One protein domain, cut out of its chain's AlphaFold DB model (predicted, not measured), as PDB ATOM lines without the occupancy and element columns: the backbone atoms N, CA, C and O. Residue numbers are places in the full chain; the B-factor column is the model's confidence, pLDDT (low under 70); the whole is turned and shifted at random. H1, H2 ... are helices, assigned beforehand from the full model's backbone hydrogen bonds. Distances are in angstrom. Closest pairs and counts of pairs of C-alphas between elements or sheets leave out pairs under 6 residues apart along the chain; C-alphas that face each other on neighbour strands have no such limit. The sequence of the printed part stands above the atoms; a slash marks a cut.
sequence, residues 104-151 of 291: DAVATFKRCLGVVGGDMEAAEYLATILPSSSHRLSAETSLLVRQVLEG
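This is residues 104 to 151 of the 291 residues of a protein of Streptomyces gilvosporeus (UniProt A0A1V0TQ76). Three helices pack together in a small triangle: H2 and H3 form a helical hairpin closed by a long loop, and H1 crosses both of them. Each helix touches the other two, and Ser 133 in the loop and Gly 151 after H3 mark the ends of the longest distance. The printed part has 48 residues with three named helices, in the order H1, H2, H3, and no named strand; the class is all helix. It is compact, with a radius of gyration of the C-alphas of 9.1 A, and spans 27 by 20 by 15 A.

Begin with H1, residues 104 to 115, which shares the greatest length in residues with H3, residues 139 to 150. Look at residues 105 to 109 of H1 and 141 to 145 of H3: with these parts alone the two helices touch, about perpendicular at 74 degrees, and their closest C-alphas, of Val 106 and Val 145, are 6.1 A apart. H1 also touches H2, residues 120 to 127, at a steep tilt of 65 degrees, opposite ways; there the closest C-alphas, of Leu 113 and Ala 123, are 4.7 A apart. H2 and H3 touch as a hairpin, opposite ways at a tilt of 37 degrees, only just steep, with the closest C-alphas, of Glu 124 and Ser 142, 5.3 A apart. The helix packing is mostly crossed, with 0 of the 3 touching pairs at a shallow tilt. In H1, H2 and H3 every O i to N i+4 pair is within hydrogen-bond range.

Find C-alpha 104 at (251.765, 274.430, 317.445); from there H1 runs 16.8 A to C-alpha 115. H2 begins at C-alpha 120, at (252.638, 285.261, 330.674), and measures 10.4 A. H3 measures 16.4 A and ends at C-alpha 150, at (246.754, 288.626, 326.408).

The C-alphas of Ser 133 and Gly 151, the two farthest apart, are 27.5 A from each other. The link from H1 to H2 is tight, with 4 residues, and that from H2 to H3 is long, with 11. The printed part has no cut, its mean pLDDT is 88.1, and no printed residue is under 70.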
ATOM      1  N   ASP A 104     250.709 275.084 316.654       84.19
ATOM      2  CA  ASP A 104     251.765 274.430 317.445       84.19
ATOM      3  C   ASP A 104     252.522 275.422 318.342       84.19
ATOM      4  O   ASP A 104     252.848 275.095 319.487       84.19
ATOM      5  N   ALA A 105     252.740 276.657 317.873       88.25
ATOM      6  CA  ALA A 105     253.355 277.704 318.681       88.25
ATOM      7  C   ALA A 105     252.453 278.102 319.855       88.25
ATOM      8  O   ALA A 105     252.905 278.109 321.002       88.25
ATOM      9  N   VAL A 106     251.155 278.309 319.599       86.12
ATOM     10  CA  VAL A 106     250.159 278.580 320.651       86.12
ATOM     11  C   VAL A 106     250.076 277.418 321.645       86.12
ATOM     12  O   VAL A 106     250.063 277.633 322.857       86.12
ATOM     13  N   ALA A 107     250.048 276.172 321.164       84.44
ATOM     14  CA  ALA A 107     250.000 274.991 322.024       84.44
ATOM     15  C   ALA A 107     251.268 274.846 322.881       84.44
ATOM     16  O   ALA A 107     251.188 274.496 324.061       84.44
ATOM     17  N   THR A 108     252.439 275.127 322.314       90.94
ATOM     18  CA  THR A 108     253.706 275.108 323.048       90.94
ATOM     19  C   THR A 108     253.747 276.185 324.120       90.94
ATOM     20  O   THR A 108     254.041 275.866 325.271       90.94
ATOM     21  N   PHE A 109     253.351 277.411 323.787       91.81
ATOM     22  CA  PHE A 109     253.262 278.499 324.754       91.81
ATOM     23  C   PHE A 109     252.282 278.171 325.887       91.81
ATOM     24  O   PHE A 109     252.644 278.277 327.053       91.81
ATOM     25  N   LYS A 110     251.075 277.667 325.581       86.19
ATOM     26  CA  LYS A 110     250.084 277.265 326.599       86.19
ATOM     27  C   LYS A 110     250.599 276.166 327.535       86.19
ATOM     28  O   LYS A 110     250.262 276.169 328.717       86.19
ATOM     29  N   ARG A 111     251.433 275.238 327.044       88.25
ATOM     30  CA  ARG A 111     252.112 274.249 327.902       88.25
ATOM     31  C   ARG A 111     253.076 274.930 328.871       88.25
ATOM     32  O   ARG A 111     253.028 274.626 330.059       88.25
ATOM     33  N   CYS A 112     253.909 275.850 328.385       90.12
ATOM     34  CA  CYS A 112     254.811 276.634 329.228       90.12
ATOM     35  C   CYS A 112     254.039 277.476 330.252       90.12
ATOM     36  O   CYS A 112     254.378 277.433 331.429       90.12
ATOM     37  N   LEU A 113     252.948 278.123 329.839       87.56
ATOM     38  CA  LEU A 113     252.049 278.892 330.702       87.56
ATOM     39  C   LEU A 113     251.463 278.045 331.839       87.56
ATOM     40  O   LEU A 113     251.434 278.481 332.988       87.56
ATOM     41  N   GLY A 114     251.064 276.804 331.544       83.19
ATOM     42  CA  GLY A 114     250.614 275.853 332.561       83.19
ATOM     43  C   GLY A 114     251.707 275.464 333.565       83.19
ATOM     44  O   GLY A 114     251.402 275.252 334.735       83.19
ATOM     45  N   VAL A 115     252.976 275.405 333.139       87.69
ATOM     46  CA  VAL A 115     254.123 275.106 334.020       87.69
ATOM     47  C   VAL A 115     254.401 276.256 334.991       87.69
ATOM     48  O   VAL A 115     254.709 275.998 336.152       87.69
ATOM     49  N   VAL A 116     254.266 277.506 334.545       88.62
ATOM     50  CA  VAL A 116     254.513 278.709 335.373       88.62
ATOM     51  C   VAL A 116     253.266 279.223 336.086       88.62
ATOM     52  O   VAL A 116     253.288 280.297 336.672       88.62
ATOM     53  N   GLY A 117     252.167 278.465 336.053       81.75
ATOM     54  CA  GLY A 117     250.950 278.815 336.782       81.75
ATOM     55  C   GLY A 117     250.216 280.046 336.242       81.75
ATOM     56  O   GLY A 117     249.508 280.694 337.004       81.75
ATOM     57  N   GLY A 118     250.352 280.355 334.948       78.38
ATOM     58  CA  GLY A 118     249.625 281.453 334.302       78.38
ATOM     59  C   GLY A 118     250.398 282.765 334.138       78.38
ATOM     60  O   GLY A 118     249.839 283.706 333.588       78.38
ATOM     61  N   ASP A 119     251.661 282.834 334.562       85.50
ATOM     62  CA  ASP A 119     252.525 283.994 334.311       85.50
ATOM     63  C   ASP A 119     252.929 284.070 332.825       85.50
ATOM     64  O   ASP A 119     253.668 283.220 332.320       85.50
ATOM     65  N   MET A 120     252.418 285.079 332.112       87.38
ATOM     66  CA  MET A 120     252.638 285.261 330.674       87.38
ATOM     67  C   MET A 120     254.096 285.585 330.321       87.38
ATOM     68  O   MET A 120     254.603 285.060 329.329       87.38
ATOM     69  N   GLU A 121     254.785 286.401 331.123       91.31
ATOM     70  CA  GLU A 121     256.184 286.777 330.871       91.31
ATOM     71  C   GLU A 121     257.113 285.585 331.116       91.31
ATOM     72  O   GLU A 121     257.982 285.264 330.297       91.31
ATOM     73  N   ALA A 122     256.885 284.851 332.209       90.19
ATOM     74  CA  ALA A 122     257.639 283.637 332.488       90.19
ATOM     75  C   ALA A 122     257.385 282.558 331.418       90.19
ATOM     76  O   ALA A 122     258.311 281.837 331.028       90.19
ATOM     77  N   ALA A 123     256.153 282.453 330.907       91.00
ATOM     78  CA  ALA A 123     255.808 281.539 329.823       91.00
ATOM     79  C   ALA A 123     256.502 281.910 328.508       91.00
ATOM     80  O   ALA A 123     257.015 281.010 327.833       91.00
ATOM     81  N   GLU A 124     256.568 283.206 328.177       93.81
ATOM     82  CA  GLU A 124     257.275 283.720 327.002       93.81
ATOM     83  C   GLU A 124     258.741 283.290 327.025       93.81
ATOM     84  O   GLU A 124     259.234 282.710 326.052       93.81
ATOM     85  N   TYR A 125     259.414 283.497 328.159       94.06
ATOM     86  CA  TYR A 125     260.794 283.069 328.341       94.06
ATOM     87  C   TYR A 125     260.930 281.544 328.228       94.06
ATOM     88  O   TYR A 125     261.742 281.049 327.439       94.06
ATOM     89  N   LEU A 126     260.108 280.774 328.951       93.50
ATOM     90  CA  LEU A 126     260.195 279.312 328.952       93.50
ATOM     91  C   LEU A 126     259.956 278.687 327.579       93.50
ATOM     92  O   LEU A 126     260.614 277.695 327.259       93.50
ATOM     93  N   ALA A 127     259.069 279.244 326.756       93.88
ATOM     94  CA  ALA A 127     258.793 278.719 325.419       93.88
ATOM     95  C   ALA A 127     260.022 278.771 324.487       93.88
ATOM     96  O   ALA A 127     260.113 277.988 323.537       93.88
ATOM     97  N   THR A 128     261.007 279.620 324.802       93.44
ATOM     98  CA  THR A 128     262.280 279.719 324.068       93.44
ATOM     99  C   THR A 128     263.363 278.753 324.559       93.44
ATOM    100  O   THR A 128     264.384 278.600 323.891       93.44
ATOM    101  N   ILE A 129     263.171 278.065 325.692       92.19
ATOM    102  CA  ILE A 129     264.218 277.213 326.290       92.19
ATOM    103  C   ILE A 129     263.759 275.797 326.655       92.19
ATOM    104  O   ILE A 129     264.502 274.844 326.411       92.19
ATOM    105  N   LEU A 130     262.559 275.640 327.212       88.69
ATOM    106  CA  LEU A 130     262.073 274.391 327.802       88.69
ATOM    107  C   LEU A 130     261.647 273.339 326.761       88.69
ATOM    108  O   LEU A 130     261.959 272.164 326.966       88.69
ATOM    109  N   PRO A 131     260.952 273.693 325.659       89.81
ATOM    110  CA  PRO A 131     260.531 272.705 324.672       89.81
ATOM    111  C   PRO A 131     261.717 272.015 323.988       89.81
ATOM    112  O   PRO A 131     262.835 272.544 323.934       89.81
ATOM    113  N   SER A 132     261.455 270.843 323.399       85.38
ATOM    114  CA  SER A 132     262.421 270.189 322.510       85.38
ATOM    115  C   SER A 132     262.800 271.119 321.358       85.38
ATOM    116  O   SER A 132     262.022 271.991 320.973       85.38
ATOM    117  N   SER A 133     263.981 270.920 320.768       81.62
ATOM    118  CA  SER A 133     264.495 271.793 319.701       81.62
ATOM    119  C   SER A 133     263.522 271.993 318.532       81.62
ATOM    120  O   SER A 133     263.522 273.059 317.933       81.62
ATOM    121  N   SER A 134     262.675 271.003 318.241       85.62
ATOM    122  CA  SER A 134     261.637 271.059 317.204       85.62
ATOM    123  C   SER A 134     260.433 271.945 317.539       85.62
ATOM    124  O   SER A 134     259.758 272.397 316.624       85.62
ATOM    125  N   HIS A 135     260.143 272.159 318.824       86.94
ATOM    126  CA  HIS A 135     258.983 272.928 319.298       86.94
ATOM    127  C   HIS A 135     259.380 274.242 319.972       86.94
ATOM    128  O   HIS A 135     258.520 275.031 320.348       86.94
ATOM    129  N   ARG A 136     260.678 274.479 320.167       92.44
ATOM    130  CA  ARG A 136     261.195 275.700 320.778       92.44
ATOM    131  C   ARG A 136     260.849 276.908 319.911       92.44
ATOM    132  O   ARG A 136     261.127 276.909 318.713       92.44
ATOM    133  N   LEU A 137     260.278 277.935 320.529       92.62
ATOM    134  CA  LEU A 137     259.919 279.170 319.835       92.62
ATOM    135  C   LEU A 137     261.122 280.112 319.751       92.62
ATOM    136  O   LEU A 137     261.986 280.117 320.632       92.62
ATOM    137  N   SER A 138     261.174 280.930 318.699       93.38
ATOM    138  CA  SER A 138     262.033 282.116 318.704       93.38
ATOM    139  C   SER A 138     261.478 283.147 319.693       93.38
ATOM    140  O   SER A 138     260.292 283.114 320.026       93.38
ATOM    141  N   ALA A 139     262.323 284.078 320.147       93.00
ATOM    142  CA  ALA A 139     261.884 285.170 321.019       93.00
ATOM    143  C   ALA A 139     260.758 285.996 320.373       93.00
ATOM    144  O   ALA A 139     259.747 286.263 321.009       93.00
ATOM    145  N   GLU A 140     260.891 286.305 319.080       91.00
ATOM    146  CA  GLU A 140     259.878 287.032 318.308       91.00
ATOM    147  C   GLU A 140     258.541 286.277 318.243       91.00
ATOM    148  O   GLU A 140     257.496 286.842 318.556       91.00
ATOM    149  N   THR A 141     258.556 284.981 317.913       90.88
ATOM    150  CA  THR A 141     257.324 284.177 317.869       90.88
ATOM    151  C   THR A 141     256.692 284.049 319.253       90.88
ATOM    152  O   THR A 141     255.472 284.091 319.366       90.88
ATOM    153  N   SER A 142     257.498 283.898 320.307       92.12
ATOM    154  CA  SER A 142     257.002 283.810 321.685       92.12
ATOM    155  C   SER A 142     256.291 285.097 322.114       92.12
ATOM    156  O   SER A 142     255.173 285.038 322.626       92.12
ATOM    157  N   LEU A 143     256.888 286.254 321.808       90.75
ATOM    158  CA  LEU A 143     256.305 287.570 322.062       90.75
ATOM    159  C   LEU A 143     254.973 287.756 321.322       90.75
ATOM    160  O   LEU A 143     253.992 288.193 321.920       90.75
ATOM    161  N   LEU A 144     254.914 287.379 320.041       88.50
ATOM    162  CA  LEU A 144     253.677 287.449 319.256       88.50
ATOM    163  C   LEU A 144     252.576 286.567 319.857       88.50
ATOM    164  O   LEU A 144     251.428 286.995 319.961       88.50
ATOM    165  N   VAL A 145     252.916 285.345 320.286       88.25
ATOM    166  CA  VAL A 145     251.953 284.441 320.936       88.25
ATOM    167  C   VAL A 145     251.438 285.054 322.235       88.25
ATOM    168  O   VAL A 145     250.236 284.983 322.490       88.25
ATOM    169  N   ARG A 146     252.312 285.684 323.032       88.75
ATOM    170  CA  ARG A 146     251.911 286.384 324.257       88.75
ATOM    171  C   ARG A 146     250.919 287.504 323.957       88.75
ATOM    172  O   ARG A 146     249.834 287.492 324.523       88.75
ATOM    173  N   GLN A 147     251.250 288.405 323.031       85.94
ATOM    174  CA  GLN A 147     250.392 289.539 322.659       85.94
ATOM    175  C   GLN A 147     248.999 289.089 322.206       85.94
ATOM    176  O   GLN A 147     247.989 289.677 322.578       85.94
ATOM    177  N   VAL A 148     248.932 288.005 321.434       83.31
ATOM    178  CA  VAL A 148     247.663 287.422 320.994       83.31
ATOM    179  C   VAL A 148     246.866 286.820 322.154       83.31
ATOM    180  O   VAL A 148     245.642 286.945 322.180       83.31
ATOM    181  N   LEU A 149     247.526 286.130 323.088       80.94
ATOM    182  CA  LEU A 149     246.856 285.468 324.210       80.94
ATOM    183  C   LEU A 149     246.443 286.427 325.328       80.94
ATOM    184  O   LEU A 149     245.459 286.146 326.005       80.94
ATOM    185  N   GLU A 150     247.168 287.529 325.524       80.19
ATOM    186  CA  GLU A 150     246.754 288.626 326.408       80.19
ATOM    187  C   GLU A 150     245.477 289.301 325.899       80.19
ATOM    188  O   GLU A 150     244.662 289.769 326.692       80.19
ATOM    189  N   GLY A 151     245.249 289.244 324.586       75.69
ATOM    190  CA  GLY A 151     244.046 289.754 323.957       75.69
ATOM    191  C   GLY A 151     244.044 291.275 323.874       75.69
ATOM    192  O   GLY A 151     245.076 291.937 323.927       75.69
TER     193      GLY A 151